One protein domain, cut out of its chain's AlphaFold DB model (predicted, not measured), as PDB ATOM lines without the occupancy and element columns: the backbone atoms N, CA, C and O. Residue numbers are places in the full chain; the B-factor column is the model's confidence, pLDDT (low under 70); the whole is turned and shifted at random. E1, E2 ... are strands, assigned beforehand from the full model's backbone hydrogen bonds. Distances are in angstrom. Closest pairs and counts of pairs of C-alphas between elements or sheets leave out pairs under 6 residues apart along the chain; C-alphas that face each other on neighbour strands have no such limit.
ATOM      1  N   GLU A 635      -5.087  -8.835  52.233       79.06
ATOM      2  CA  GLU A 635      -4.587 -10.003  51.519       79.06
ATOM      3  C   GLU A 635      -5.607 -10.567  50.514       79.06
ATOM      4  O   GLU A 635      -5.200 -11.129  49.498       79.06
ATOM      5  N   TYR A 636      -6.911 -10.350  50.730       78.06
ATOM      6  CA  TYR A 636      -7.962 -10.692  49.762       78.06
ATOM      7  C   TYR A 636      -8.120  -9.666  48.627       78.06
ATOM      8  O   TYR A 636      -8.799  -9.944  47.643       78.06
ATOM      9  N   GLN A 637      -7.506  -8.486  48.751       76.81
ATOM     10  CA  GLN A 637      -7.622  -7.376  47.794       76.81
ATOM     11  C   GLN A 637      -6.309  -7.074  47.059       76.81
ATOM     12  O   GLN A 637      -6.312  -6.401  46.032       76.81
ATOM     13  N   GLN A 638      -5.175  -7.540  47.583       76.56
ATOM     14  CA  GLN A 638      -3.864  -7.283  47.002       76.56
ATOM     15  C   GLN A 638      -3.548  -8.268  45.884       76.56
ATOM     16  O   GLN A 638      -3.266  -9.437  46.134       76.56
ATOM     17  N   THR A 639      -3.497  -7.764  44.660       81.00
ATOM     18  CA  THR A 639      -2.992  -8.507  43.509       81.00
ATOM     19  C   THR A 639      -1.467  -8.622  43.562       81.00
ATOM     20  O   THR A 639      -0.766  -7.687  43.956       81.00
ATOM     21  N   LEU A 640      -0.947  -9.786  43.179       78.94
ATOM     22  CA  LEU A 640       0.473 -10.004  42.920       78.94
ATOM     23  C   LEU A 640       0.695  -9.975  41.415       78.94
ATOM     24  O   LEU A 640       0.120 -10.794  40.705       78.94
ATOM     25  N   GLU A 641       1.539  -9.067  40.944       81.94
ATOM     26  CA  GLU A 641       1.923  -8.978  39.541       81.94
ATOM     27  C   GLU A 641       3.436  -9.114  39.410       81.94
ATOM     28  O   GLU A 641       4.203  -8.505  40.157       81.94
ATOM     29  N   ILE A 642       3.855  -9.960  38.475       82.62
ATOM     30  CA  ILE A 642       5.250 -10.145  38.103       82.62
ATOM     31  C   ILE A 642       5.341  -9.956  36.605       82.62
ATOM     32  O   ILE A 642       4.805 -10.757  35.840       82.62
ATOM     33  N   GLU A 643       6.079  -8.932  36.206       84.56
ATOM     34  CA  GLU A 643       6.475  -8.725  34.825       84.56
ATOM     35  C   GLU A 643       7.956  -9.037  34.684       84.56
ATOM     36  O   GLU A 643       8.784  -8.602  35.487       84.56
ATOM     37  N   ASN A 644       8.303  -9.816  33.668       84.38
ATOM     38  CA  ASN A 644       9.694 -10.061  33.346       84.38
ATOM     39  C   ASN A 644       9.863 -10.308  31.848       84.38
ATOM     40  O   ASN A 644       8.912 -10.574  31.109       84.38
ATOM     41  N   THR A 645      11.104 -10.215  31.394       82.75
ATOM     42  CA  THR A 645      11.474 -10.447  30.006       82.75
ATOM     43  C   THR A 645      12.412 -11.630  29.942       82.75
ATOM     44  O   THR A 645      13.440 -11.642  30.611       82.75
ATOM     45  N   TRP A 646      12.085 -12.609  29.103       81.50
ATOM     46  CA  TRP A 646      13.078 -13.548  28.610       81.50
ATOM     47  C   TRP A 646      13.805 -12.861  27.450       81.50
ATOM     48  O   TRP A 646      13.177 -12.668  26.397       81.50
ATOM     49  N   PRO A 647      15.083 -12.459  27.624       79.06
ATOM     50  CA  PRO A 647      15.790 -11.685  26.611       79.06
ATOM     51  C   PRO A 647      15.701 -12.342  25.236       79.06
ATOM     52  O   PRO A 647      15.829 -13.561  25.117       79.06
ATOM     53  N   GLU A 648      15.423 -11.517  24.226       76.00
ATOM     54  CA  GLU A 648      15.336 -11.900  22.810       76.00
ATOM     55  C   GLU A 648      14.259 -12.942  22.462       76.00
ATOM     56  O   GLU A 648      14.215 -13.420  21.334       76.00
ATOM     57  N   LYS A 649      13.359 -13.307  23.385       78.00
ATOM     58  CA  LYS A 649      12.327 -14.325  23.121       78.00
ATOM     59  C   LYS A 649      10.923 -13.799  23.351       78.00
ATOM     60  O   LYS A 649      10.128 -13.722  22.414       78.00
ATOM     61  N   LEU A 650      10.601 -13.450  24.592       83.50
ATOM     62  CA  LEU A 650       9.248 -13.066  24.981       83.50
ATOM     63  C   LEU A 650       9.256 -12.253  26.275       83.50
ATOM     64  O   LEU A 650      10.029 -12.530  27.187       83.50
ATOM     65  N   MET A 651       8.357 -11.283  26.373       82.00
ATOM     66  CA  MET A 651       7.972 -10.679  27.645       82.00
ATOM     67  C   MET A 651       6.788 -11.442  28.221       82.00
ATOM     68  O   MET A 651       5.923 -11.902  27.471       82.00
ATOM     69  N   TYR A 652       6.723 -11.562  29.541       84.50
ATOM     70  CA  TYR A 652       5.578 -12.156  30.213       84.50
ATOM     71  C   TYR A 652       5.141 -11.341  31.429       84.50
ATOM     72  O   TYR A 652       5.966 -10.764  32.135       84.50
ATOM     73  N   SER A 653       3.831 -11.318  31.668       84.25
ATOM     74  CA  SER A 653       3.210 -10.793  32.885       84.25
ATOM     75  C   SER A 653       2.361 -11.903  33.502       84.25
ATOM     76  O   SER A 653       1.553 -12.529  32.812       84.25
ATOM     77  N   ILE A 654       2.599 -12.199  34.779       84.19
ATOM     78  CA  ILE A 654       1.831 -13.156  35.576       84.19
ATOM     79  C   ILE A 654       1.165 -12.381  36.703       84.19
ATOM     80  O   ILE A 654       1.841 -11.766  37.525       84.19
ATOM     81  N   MET A 655      -0.157 -12.463  36.766       80.62
ATOM     82  CA  MET A 655      -0.974 -11.785  37.755       80.62
ATOM     83  C   MET A 655      -1.801 -12.796  38.548       80.62
ATOM     84  O   MET A 655      -2.557 -13.585  37.982       80.62
ATOM     85  N   ILE A 656      -1.687 -12.752  39.871       84.31
ATOM     86  CA  ILE A 656      -2.497 -13.534  40.802       84.31
ATOM     87  C   ILE A 656      -3.434 -12.560  41.544       84.31
ATOM     88  O   ILE A 656      -2.931 -11.663  42.224       84.31
ATOM     89  N   PRO A 657      -4.772 -12.689  41.425       76.88
ATOM     90  CA  PRO A 657      -5.726 -11.653  41.845       76.88
ATOM     91  C   PRO A 657      -5.680 -11.252  43.326       76.88
ATOM     92  O   PRO A 657      -5.933 -10.092  43.643       76.88
ATOM     93  N   HIS A 658      -5.356 -12.185  44.217       79.75
ATOM     94  CA  HIS A 658      -5.258 -11.973  45.666       79.75
ATOM     95  C   HIS A 658      -4.099 -12.789  46.253       79.75
ATOM     96  O   HIS A 658      -3.537 -13.635  45.566       79.75
ATOM     97  N   LYS A 659      -3.725 -12.539  47.512       80.00
ATOM     98  CA  LYS A 659      -2.626 -13.224  48.224       80.00
ATOM     99  C   LYS A 659      -3.085 -14.351  49.149       80.00
ATOM    100  O   LYS A 659      -2.239 -15.052  49.704       80.00
ATOM    101  N   ALA A 660      -4.393 -14.503  49.348       78.75
ATOM    102  CA  ALA A 660      -4.974 -15.448  50.291       78.75
ATOM    103  C   ALA A 660      -6.173 -16.191  49.691       78.75
ATOM    104  O   ALA A 660      -7.019 -15.582  49.045       78.75
ATOM    105  N   TRP A 661      -6.264 -17.491  49.978       78.38
ATOM    106  CA  TRP A 661      -7.347 -18.380  49.546       78.38
ATOM    107  C   TRP A 661      -7.906 -19.149  50.739       78.38
ATOM    108  O   TRP A 661      -7.160 -19.522  51.652       78.38
ATOM    109  N   ALA A 662      -9.212 -19.407  50.730       71.19
ATOM    110  CA  ALA A 662      -9.821 -20.366  51.634       71.19
ATOM    111  C   ALA A 662      -9.574 -21.799  51.136       71.19
ATOM    112  O   ALA A 662      -9.351 -22.061  49.953       71.19
ATOM    113  N   CYS A 663      -9.613 -22.761  52.057       64.00
ATOM    114  CA  CYS A 663      -9.550 -24.170  51.683       64.00
ATOM    115  C   CYS A 663     -10.749 -24.521  50.782       64.00
ATOM    116  O   CYS A 663     -11.886 -24.213  51.127       64.00
ATOM    117  N   GLY A 664     -10.497 -25.188  49.654       64.00
ATOM    118  CA  GLY A 664     -11.509 -25.484  48.632       64.00
ATOM    119  C   GLY A 664     -11.560 -24.489  47.470       64.00
ATOM    120  O   GLY A 664     -12.133 -24.826  46.428       64.00
ATOM    121  N   ASP A 665     -10.929 -23.317  47.604       69.94
ATOM    122  CA  ASP A 665     -10.875 -22.319  46.534       69.94
ATOM    123  C   ASP A 665      -9.988 -22.775  45.368       69.94
ATOM    124  O   ASP A 665      -9.122 -23.650  45.488       69.94
ATOM    125  N   THR A 666     -10.220 -22.158  44.207       72.25
ATOM    126  CA  THR A 666      -9.399 -22.349  43.007       72.25
ATOM    127  C   THR A 666      -8.399 -21.210  42.880       72.25
ATOM    128  O   THR A 666      -8.785 -20.048  42.745       72.25
ATOM    129  N   VAL A 667      -7.108 -21.542  42.869       79.19
ATOM    130  CA  VAL A 667      -6.052 -20.554  42.619       79.19
ATOM    131  C   VAL A 667      -6.034 -20.247  41.123       79.19
ATOM    132  O   VAL A 667      -5.880 -21.146  40.295       79.19
ATOM    133  N   THR A 668      -6.222 -18.978  40.764       78.00
ATOM    134  CA  THR A 668      -6.251 -18.531  39.364       78.00
ATOM    135  C   THR A 668      -5.088 -17.585  39.111       78.00
ATOM    136  O   THR A 668      -4.898 -16.640  39.873       78.00
ATOM    137  N   ALA A 669      -4.335 -17.819  38.036       79.25
ATOM    138  CA  ALA A 669      -3.319 -16.891  37.553       79.25
ATOM    139  C   ALA A 669      -3.657 -16.447  36.129       79.25
ATOM    140  O   ALA A 669      -3.979 -17.254  35.256       79.25
ATOM    141  N   LEU A 670      -3.577 -15.143  35.901       79.88
ATOM    142  CA  LEU A 670      -3.655 -14.538  34.584       79.88
ATOM    143  C   LEU A 670      -2.238 -14.444  34.041       79.88
ATOM    144  O   LEU A 670      -1.374 -13.841  34.670       79.88
ATOM    145  N   VAL A 671      -1.990 -15.056  32.887       80.50
ATOM    146  CA  VAL A 671      -0.668 -15.053  32.262       80.50
ATOM    147  C   VAL A 671      -0.781 -14.442  30.876       80.50
ATOM    148  O   VAL A 671      -1.577 -14.893  30.054       80.50
ATOM    149  N   LYS A 672       0.026 -13.416  30.620       81.31
ATOM    150  CA  LYS A 672       0.128 -12.731  29.334       81.31
ATOM    151  C   LYS A 672       1.534 -12.911  28.786       81.31
ATOM    152  O   LYS A 672       2.500 -12.618  29.482       81.31
ATOM    153  N   PHE A 673       1.642 -13.321  27.526       82.19
ATOM    154  CA  PHE A 673       2.910 -13.388  26.799       82.19
ATOM    155  C   PHE A 673       2.902 -12.390  25.646       82.19
ATOM    156  O   PHE A 673       1.904 -12.267  24.939       82.19
ATOM    157  N   SER A 674       4.021 -11.702  25.449       82.00
ATOM    158  CA  SER A 674       4.256 -10.802  24.319       82.00
ATOM    159  C   SER A 674       5.539 -11.256  23.613       82.00
ATOM    160  O   SER A 674       6.626 -11.041  24.152       82.00
ATOM    161  N   PRO A 675       5.452 -11.951  22.464       81.25
ATOM    162  CA  PRO A 675       6.635 -12.430  21.754       81.25
ATOM    163  C   PRO A 675       7.466 -11.249  21.234       81.25
ATOM    164  O   PRO A 675       6.916 -10.292  20.694       81.25
ATOM    165  N   LEU A 676       8.791 -11.324  21.395       78.12
ATOM    166  CA  LEU A 676       9.733 -10.295  20.932       78.12
ATOM    167  C   LEU A 676      10.316 -10.605  19.545       78.12
ATOM    168  O   LEU A 676      10.850  -9.715  18.889       78.12
ATOM    169  N   LEU A 677      10.183 -11.852  19.080       78.56
ATOM    170  CA  LEU A 677      10.593 -12.300  17.750       78.56
ATOM    171  C   LEU A 677       9.435 -12.975  17.010       78.56
ATOM    172  O   LEU A 677       8.594 -13.664  17.595       78.56
ATOM    173  N   LYS A 678       9.421 -12.808  15.685       73.94
ATOM    174  CA  LYS A 678       8.429 -13.428  14.801       73.94
ATOM    175  C   LYS A 678       8.594 -14.953  14.818       73.94
ATOM    176  O   LYS A 678       9.687 -15.456  14.581       73.94
ATOM    177  N   GLY A 679       7.505 -15.679  15.075       73.12
ATOM    178  CA  GLY A 679       7.490 -17.149  15.130       73.12
ATOM    179  C   GLY A 679       7.682 -17.751  16.528       73.12
ATOM    180  O   GLY A 679       7.572 -18.965  16.672       73.12
ATOM    181  N   VAL A 680       7.917 -16.936  17.564       76.00
ATOM    182  CA  VAL A 680       7.975 -17.412  18.955       76.00
ATOM    183  C   VAL A 680       6.560 -17.568  19.515       76.00
ATOM    184  O   VAL A 680       5.789 -16.611  19.550       76.00
ATOM    185  N   GLY A 681       6.231 -18.773  19.980       74.50
ATOM    186  CA  GLY A 681       4.973 -19.094  20.650       74.50
ATOM    187  C   GLY A 681       5.212 -19.960  21.885       74.50
ATOM    188  O   GLY A 681       6.154 -20.750  21.928       74.50
ATOM    189  N   VAL A 682       4.368 -19.804  22.904       79.00
ATOM    190  CA  VAL A 682       4.408 -20.647  24.106       79.00
ATOM    191  C   VAL A 682       3.510 -21.860  23.867       79.00
ATOM    192  O   VAL A 682       2.343 -21.688  23.533       79.00
ATOM    193  N   LEU A 683       4.052 -23.073  24.010       80.12
ATOM    194  CA  LEU A 683       3.328 -24.323  23.724       80.12
ATOM    195  C   LEU A 683       2.604 -24.884  24.952       80.12
ATOM    196  O   LEU A 683       1.485 -25.378  24.859       80.12
ATOM    197  N   ASN A 684       3.257 -24.834  26.112       80.88
ATOM    198  CA  ASN A 684       2.694 -25.302  27.369       80.88
ATOM    199  C   ASN A 684       3.234 -24.501  28.556       80.88
ATOM    200  O   ASN A 684       4.312 -23.911  28.483       80.88
ATOM    201  N   ILE A 685       2.469 -24.497  29.644       83.69
ATOM    202  CA  ILE A 685       2.841 -23.933  30.941       83.69
ATOM    203  C   ILE A 685       2.684 -25.025  31.985       83.69
ATOM    204  O   ILE A 685       1.611 -25.596  32.125       83.69
ATOM    205  N   ASN A 686       3.741 -25.287  32.745       82.56
ATOM    206  CA  ASN A 686       3.671 -26.158  33.910       82.56
ATOM    207  C   ASN A 686       3.571 -25.296  35.159       82.56
ATOM    208  O   ASN A 686       4.396 -24.409  35.372       82.56
ATOM    209  N   THR A 687       2.575 -25.564  35.989       81.00
ATOM    210  CA  THR A 687       2.377 -24.864  37.256       81.00
ATOM    211  C   THR A 687       2.388 -25.852  38.400       81.00
ATOM    212  O   THR A 687       1.693 -26.863  38.330       81.00
ATOM    213  N   SER A 688       3.126 -25.542  39.460       80.38
ATOM    214  CA  SER A 688       3.184 -26.350  40.672       80.38
ATOM    215  C   SER A 688       2.949 -25.499  41.916       80.38
ATOM    216  O   SER A 688       3.398 -24.358  42.009       80.38
ATOM    217  N   ILE A 689       2.235 -26.065  42.887       82.25
ATOM    218  CA  ILE A 689       2.069 -25.506  44.229       82.25
ATOM    219  C   ILE A 689       3.029 -26.253  45.143       82.25
ATOM    220  O   ILE A 689       2.961 -27.478  45.251       82.25
ATOM    221  N   HIS A 690       3.916 -25.514  45.801       81.25
ATOM    222  CA  HIS A 690       4.872 -26.062  46.755       81.25
ATOM    223  C   HIS A 690       4.454 -25.694  48.179       81.25
ATOM    224  O   HIS A 690       4.164 -24.536  48.469       81.25
ATOM    225  N   GLU A 691       4.424 -26.688  49.061       84.44
ATOM    226  CA  GLU A 691       4.328 -26.497  50.503       84.44
ATOM    227  C   GLU A 691       5.736 -26.467  51.086       84.44
ATOM    228  O   GLU A 691       6.566 -27.339  50.806       84.44
ATOM    229  N   THR A 692       5.975 -25.461  51.921       84.69
ATOM    230  CA  THR A 692       7.225 -25.264  52.644       84.69
ATOM    231  C   THR A 692       6.960 -25.394  54.136       84.69
ATOM    232  O   THR A 692       6.317 -24.537  54.741       84.69
ATOM    233  N   VAL A 693       7.489 -26.447  54.756       84.38
ATOM    234  CA  VAL A 693       7.440 -26.647  56.207       84.38
ATOM    235  C   VAL A 693       8.766 -26.196  56.803       84.38
ATOM    236  O   VAL A 693       9.804 -26.802  56.536       84.38
ATOM    237  N   LYS A 694       8.731 -25.154  57.641       84.31
ATOM    238  CA  LYS A 694       9.895 -24.684  58.407       84.31
ATOM    239  C   LYS A 694       9.710 -24.992  59.887       84.31
ATOM    240  O   LYS A 694       8.769 -24.502  60.508       84.31
ATOM    241  N   VAL A 695      10.617 -25.781  60.456       80.62
ATOM    242  CA  VAL A 695      10.663 -26.071  61.893       80.62
ATOM    243  C   VAL A 695      11.837 -25.315  62.498       80.62
ATOM    244  O   VAL A 695      12.991 -25.576  62.168       80.62
ATOM    245  N   TYR A 696      11.535 -24.376  63.389       78.38
ATOM    246  CA  TYR A 696      12.535 -23.605  64.122       78.38
ATOM    247  C   TYR A 696      12.849 -24.315  65.442       78.38
ATOM    248  O   TYR A 696      11.973 -24.479  66.294       78.38
ATOM    249  N   THR A 697      14.095 -24.748  65.607       70.25
ATOM    250  CA  THR A 697      14.615 -25.344  66.841       70.25
ATOM    251  C   THR A 697      15.648 -24.405  67.470       70.25
ATOM    252  O   THR A 697      16.017 -23.378  66.902       70.25
ATOM    253  N   ARG A 698      16.138 -24.734  68.671       64.69
ATOM    254  CA  ARG A 698      17.180 -23.929  69.336       64.69
ATOM    255  C   ARG A 698      18.511 -23.906  68.577       64.69
ATOM    256  O   ARG A 698      19.294 -22.987  68.782       64.69
ATOM    257  N   THR A 699      18.767 -24.903  67.732       62.53
ATOM    258  CA  THR A 699      20.038 -25.085  67.018       62.53
ATOM    259  C   THR A 699      19.989 -24.612  65.563       62.53
ATOM    260  O   THR A 699      21.001 -24.678  64.872       62.53
ATOM    261  N   GLY A 700      18.841 -24.110  65.090       68.81
ATOM    262  CA  GLY A 700      18.666 -23.604  63.728       68.81
ATOM    263  C   GLY A 700      17.240 -23.791  63.214       68.81
ATOM    264  O   GLY A 700      16.322 -24.096  63.972       68.81
ATOM    265  N   HIS A 701      17.041 -23.620  61.908       78.25
ATOM    266  CA  HIS A 701      15.784 -23.965  61.248       78.25
ATOM    267  C   HIS A 701      16.008 -25.099  60.254       78.25
ATOM    268  O   HIS A 701      17.035 -25.157  59.581       78.25
ATOM    269  N   GLN A 702      15.040 -26.006  60.178       78.56
ATOM    270  CA  GLN A 702      14.977 -27.048  59.162       78.56
ATOM    271  C   GLN A 702      13.839 -26.725  58.210       78.56
ATOM    272  O   GLN A 702      12.752 -26.348  58.650       78.56
ATOM    273  N   GLU A 703      14.088 -26.864  56.915       84.38
ATOM    274  CA  GLU A 703      13.124 -26.556  55.868       84.38
ATOM    275  C   GLU A 703      12.913 -27.779  54.982       84.38
ATOM    276  O   GLU A 703      13.866 -28.389  54.498       84.38
ATOM    277  N   HIS A 704      11.653 -28.151  54.786       83.19
ATOM    278  CA  HIS A 704      11.250 -29.184  53.848       83.19
ATOM    279  C   HIS A 704      10.290 -28.585  52.833       83.19
ATOM    280  O   HIS A 704       9.265 -28.018  53.207       83.19
ATOM    281  N   ASN A 705      10.627 -28.738  51.558       85.38
ATOM    282  CA  ASN A 705       9.831 -28.269  50.436       85.38
ATOM    283  C   ASN A 705       9.273 -29.473  49.683       85.38
ATOM    284  O   ASN A 705      10.031 -30.355  49.277       85.38
ATOM    285  N   ARG A 706       7.960 -29.495  49.459       84.19
ATOM    286  CA  ARG A 706       7.290 -30.551  48.698       84.19
ATOM    287  C   ARG A 706       6.312 -29.947  47.700       84.19
ATOM    288  O   ARG A 706       5.537 -29.065  48.047       84.19
ATOM    289  N   ALA A 707       6.303 -30.457  46.469       81.19
ATOM    290  CA  ALA A 707       5.237 -30.159  45.516       81.19
ATOM    291  C   ALA A 707       3.941 -30.862  45.956       81.19
ATOM    292  O   ALA A 707       3.902 -32.089  46.081       81.19
ATOM    293  N   VAL A 708       2.898 -30.081  46.224       80.12
ATOM    294  CA  VAL A 708       1.581 -30.567  46.667       80.12
ATOM    295  C   VAL A 708       0.671 -30.844  45.478       80.12
ATOM    296  O   VAL A 708      -0.117 -31.784  45.505       80.12
ATOM    297  N   ALA A 709       0.801 -30.045  44.421       79.12
ATOM    298  CA  ALA A 709       0.074 -30.215  43.175       79.12
ATOM    299  C   ALA A 709       0.923 -29.703  42.011       79.12
ATOM    300  O   ALA A 709       1.624 -28.705  42.162       79.12
ATOM    301  N   SER A 710       0.824 -30.359  40.858       79.69
ATOM    302  CA  SER A 710       1.428 -29.914  39.600       79.69
ATOM    303  C   SER A 710       0.444 -30.152  38.460       79.69
ATOM    304  O   SER A 710      -0.198 -31.197  38.410       79.69
ATOM    305  N   MET A 711       0.334 -29.196  37.544       78.75
ATOM    306  CA  MET A 711      -0.548 -29.267  36.381       78.75
ATOM    307  C   MET A 711       0.160 -28.703  35.149       78.75
ATOM    308  O   MET A 711       0.851 -27.687  35.236       78.75
ATOM    309  N   LYS A 712      -0.018 -29.373  34.008       81.31
ATOM    310  CA  LYS A 712       0.440 -28.917  32.695       81.31
ATOM    311  C   LYS A 712      -0.743 -28.332  31.932       81.31
ATOM    312  O   LYS A 712      -1.777 -28.979  31.811       81.31
ATOM    313  N   HIS A 713      -0.556 -27.139  31.390       77.50
ATOM    314  CA  HIS A 713      -1.537 -26.398  30.608       77.50
ATOM    315  C   HIS A 713      -1.045 -26.302  29.173       77.50
ATOM    316  O   HIS A 713       0.026 -25.750  28.931       77.50
ATOM    317  N   GLU A 714      -1.796 -26.844  28.222       75.38
ATOM    318  CA  GLU A 714      -1.481 -26.725  26.797       75.38
ATOM    319  C   GLU A 714      -2.122 -25.463  26.225       75.38
ATOM    320  O   GLU A 714      -3.265 -25.130  26.539       75.38
ATOM    321  N   ILE A 715      -1.366 -24.721  25.421       66.38
ATOM    322  CA  ILE A 715      -1.783 -23.405  24.948       66.38
ATOM    323  C   ILE A 715      -2.287 -23.513  23.512       66.38
ATOM    324  O   ILE A 715      -1.509 -23.735  22.586       66.38
ATOM    325  N   MET A 716      -3.591 -23.295  23.320       55.62
ATOM    326  CA  MET A 716      -4.184 -23.126  21.992       55.62
ATOM    327  C   MET A 716      -4.175 -21.641  21.595       55.62
ATOM    328  O   MET A 716      -4.412 -20.771  22.442       55.62
ATOM    329  N   PRO A 717      -3.924 -21.303  20.319       46.94
ATOM    330  CA  PRO A 717      -3.958 -19.921  19.875       46.94
ATOM    331  C   PRO A 717      -5.417 -19.457  19.857       46.94
ATOM    332  O   PRO A 717      -6.163 -19.885  18.984       46.94
ATOM    333  N   MET A 718      -5.822 -18.653  20.856       42.19
ATOM    334  CA  MET A 718      -6.773 -17.519  20.766       42.19
ATOM    335  C   MET A 718      -7.414 -17.080  22.106       42.19
ATOM    336  O   MET A 718      -8.084 -16.057  22.098       42.19
ATOM    337  N   HIS A 719      -7.207 -17.732  23.263       40.84
ATOM    338  CA  HIS A 719      -7.690 -17.226  24.572       40.84
ATOM    339  C   HIS A 719      -6.794 -17.696  25.739       40.84
ATOM    340  O   HIS A 719      -6.485 -18.880  25.825       40.84
ATOM    341  N   TYR A 720      -6.410 -16.802  26.666       50.53
ATOM    342  CA  TYR A 720      -5.507 -17.127  27.789       50.53
ATOM    343  C   TYR A 720      -6.163 -16.875  29.160       50.53
ATOM    344  O   TYR A 720      -6.050 -15.797  29.742       50.53
ATOM    345  N   ARG A 721      -6.847 -17.889  29.699       42.81
ATOM    346  CA  ARG A 721      -7.140 -18.018  31.138       42.81
ATOM    347  C   ARG A 721      -6.727 -19.418  31.573       42.81
ATOM    348  O   ARG A 721      -7.169 -20.387  30.967       42.81
ATOM    349  N   ILE A 722      -5.880 -19.511  32.595       48.50
ATOM    350  CA  ILE A 722      -5.318 -20.776  33.077       48.50
ATOM    351  C   ILE A 722      -5.806 -21.006  34.512       48.50
ATOM    352  O   ILE A 722      -5.581 -20.176  35.393       48.50
ATOM    353  N   PHE A 723      -6.501 -22.121  34.745       45.50
ATOM    354  CA  PHE A 723      -7.010 -22.515  36.062       45.50
ATOM    355  C   PHE A 723      -6.021 -23.484  36.705       45.50
ATOM    356  O   PHE A 723      -5.767 -24.539  36.139       45.50
ATOM    357  N   LEU A 724      -5.436 -23.142  37.857       45.00
ATOM    358  CA  LEU A 724      -4.253 -23.859  38.344       45.00
ATOM    359  C   LEU A 724      -4.595 -25.153  39.089       45.00
ATOM    360  O   LEU A 724      -4.055 -26.197  38.733       45.00
ATOM    361  N   THR A 725      -5.447 -25.130  40.125       42.19
ATOM    362  CA  THR A 725      -5.908 -26.336  40.861       42.19
ATOM    363  C   THR A 725      -7.005 -25.987  41.887       42.19
ATOM    364  O   THR A 725      -7.113 -24.831  42.300       42.19
ATOM    365  N   ARG A 726      -7.781 -26.984  42.348       38.59
ATOM    366  CA  ARG A 726      -8.709 -26.899  43.497       38.59
ATOM    367  C   ARG A 726      -7.979 -27.310  44.787       38.59
ATOM    368  O   ARG A 726      -7.377 -28.380  44.818       38.59
ATOM    369  N   LEU A 727      -8.015 -26.483  45.834       37.53
ATOM    370  CA  LEU A 727      -7.352 -26.774  47.117       37.53
ATOM    371  C   LEU A 727      -8.057 -27.930  47.855       37.53
ATOM    372  O   LEU A 727      -9.251 -27.843  48.137       37.53
ATOM    373  N   VAL A 728      -7.330 -29.002  48.183       32.44
ATOM    374  CA  VAL A 728      -7.857 -30.159  48.937       32.44
ATOM    375  C   VAL A 728      -7.616 -29.969  50.442       32.44
ATOM    376  O   VAL A 728      -6.623 -29.366  50.852       32.44
ATOM    377  N   GLN A 729      -8.537 -30.478  51.268       31.70
ATOM    378  CA  GLN A 729      -8.473 -30.444  52.733       31.70
ATOM    379  C   GLN A 729      -7.148 -31.027  53.256       31.70
ATOM    380  O   GLN A 729      -6.844 -32.196  53.033       31.70
ATOM    381  N   GLY A 730      -6.371 -30.196  53.958       33.72
ATOM    382  CA  GLY A 730      -5.073 -30.563  54.542       33.72
ATOM    383  C   GLY A 730      -4.074 -29.405  54.632       33.72
ATOM    384  O   GLY A 730      -3.172 -29.449  55.461       33.72
ATOM    385  N   ILE A 731      -4.265 -28.340  53.844       37.03
ATOM    386  CA  ILE A 731      -3.400 -27.150  53.830       37.03
ATOM    387  C   ILE A 731      -4.010 -26.079  54.742       37.03
ATOM    388  O   ILE A 731      -5.014 -25.448  54.405       37.03
ATOM    389  N   ALA A 732      -3.421 -25.865  55.918       33.81
ATOM    390  CA  ALA A 732      -3.822 -24.791  56.825       33.81
ATOM    391  C   ALA A 732      -3.268 -23.445  56.320       33.81
ATOM    392  O   ALA A 732      -2.222 -23.002  56.772       33.81
ATOM    393  N   HIS A 733      -3.994 -22.816  55.389       38.31
ATOM    394  CA  HIS A 733      -3.733 -21.499  54.783       38.31
ATOM    395  C   HIS A 733      -2.414 -21.358  53.994       38.31
ATOM    396  O   HIS A 733      -1.314 -21.488  54.521       38.31
ATOM    397  N   LEU A 734      -2.527 -21.001  52.710       35.75
ATOM    398  CA  LEU A 734      -1.383 -20.605  51.887       35.75
ATOM    399  C   LEU A 734      -1.061 -19.123  52.159       35.75
ATOM    400  O   LEU A 734      -1.898 -18.259  51.902       35.75
TER     401      LEU A 734
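This is residues 635 to 734 of the 869 residues of a protein of Lentinula edodes (UniProt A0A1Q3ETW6). A twisted sheet of four strands and a long two-stranded hairpin, E4 and E5, make a loose sandwich, only partly face to face, with the strands of the one crossing those of the other at 60 degrees. The hairpin runs past the sheet, and its tip, residues 696 to 701, sticks out free at one end of the longest axis. The printed part has 100 residues, with six named strands, E1 to E6 in chain order, and no named helix; its class is all strand. The larger sheet has the order E1 - E2 - E3 - E6, and both sheets are antiparallel. The whole is loose, with a radius of gyration of the C-alphas of 16.8 A, and elongated, spanning 56 by 31 by 26 A.

In the larger sheet E1, residues 640 to 646, E2, residues 650 to 656, and E3, residues 666 to 675, form a meander, each strand the antiparallel neighbour of the one before. E1 and E2 are a hairpin at 168 degrees, with N 642 and O 654 2.9 A apart, within hydrogen-bond range. E2 and E3 are a hairpin at 161 degrees, with N 653 and O 672 2.9 A apart. E6, residues 722 to 726, is the antiparallel neighbour of E3 at 159 degrees, with N 724 and O 667 3.2 A apart. The pairing is staggered: E3 pairs with E6 over residues 666 to 669 and with E2 over 670 to 675. The edge strands are E1 and E6. In the second sheet E4, residues 684 to 697, and E5, residues 700 to 714, are a hairpin, antiparallel at 165 degrees, with N 693 and O 704 2.8 A apart. The closest C-alphas of E5 and E6 are those of Met 711 and Leu 724, at 6.8 A. E1 and E2 are apart from E4 and E5, and E3 is apart from both too.

E1 begins at C-alpha 640, (0.473, -10.004, 42.920), and measures 19.4 A from first to last C-alpha; E2 measures 19.7 A and E3 28.4 A. E4 measures 41.2 A and ends at C-alpha 697, (14.615, -25.344, 66.841). E5, the longest strand with 15 residues, measures 42.2 A. E6 measures 12.6 A and ends at C-alpha 726, (-8.709, -26.899, 43.497).

The two C-alphas farthest apart are those of Lys 678 and Arg 698, at 56.2 A. The printed part has no cut. The links E1 to E2 and E4 to E5 are tight, the other three are short, and none is long. The mean pLDDT of the printed part is 71.6; residues 663 to 665, 698 to 700 and 715 to 734 are under 70, and E6 has a mean of 44.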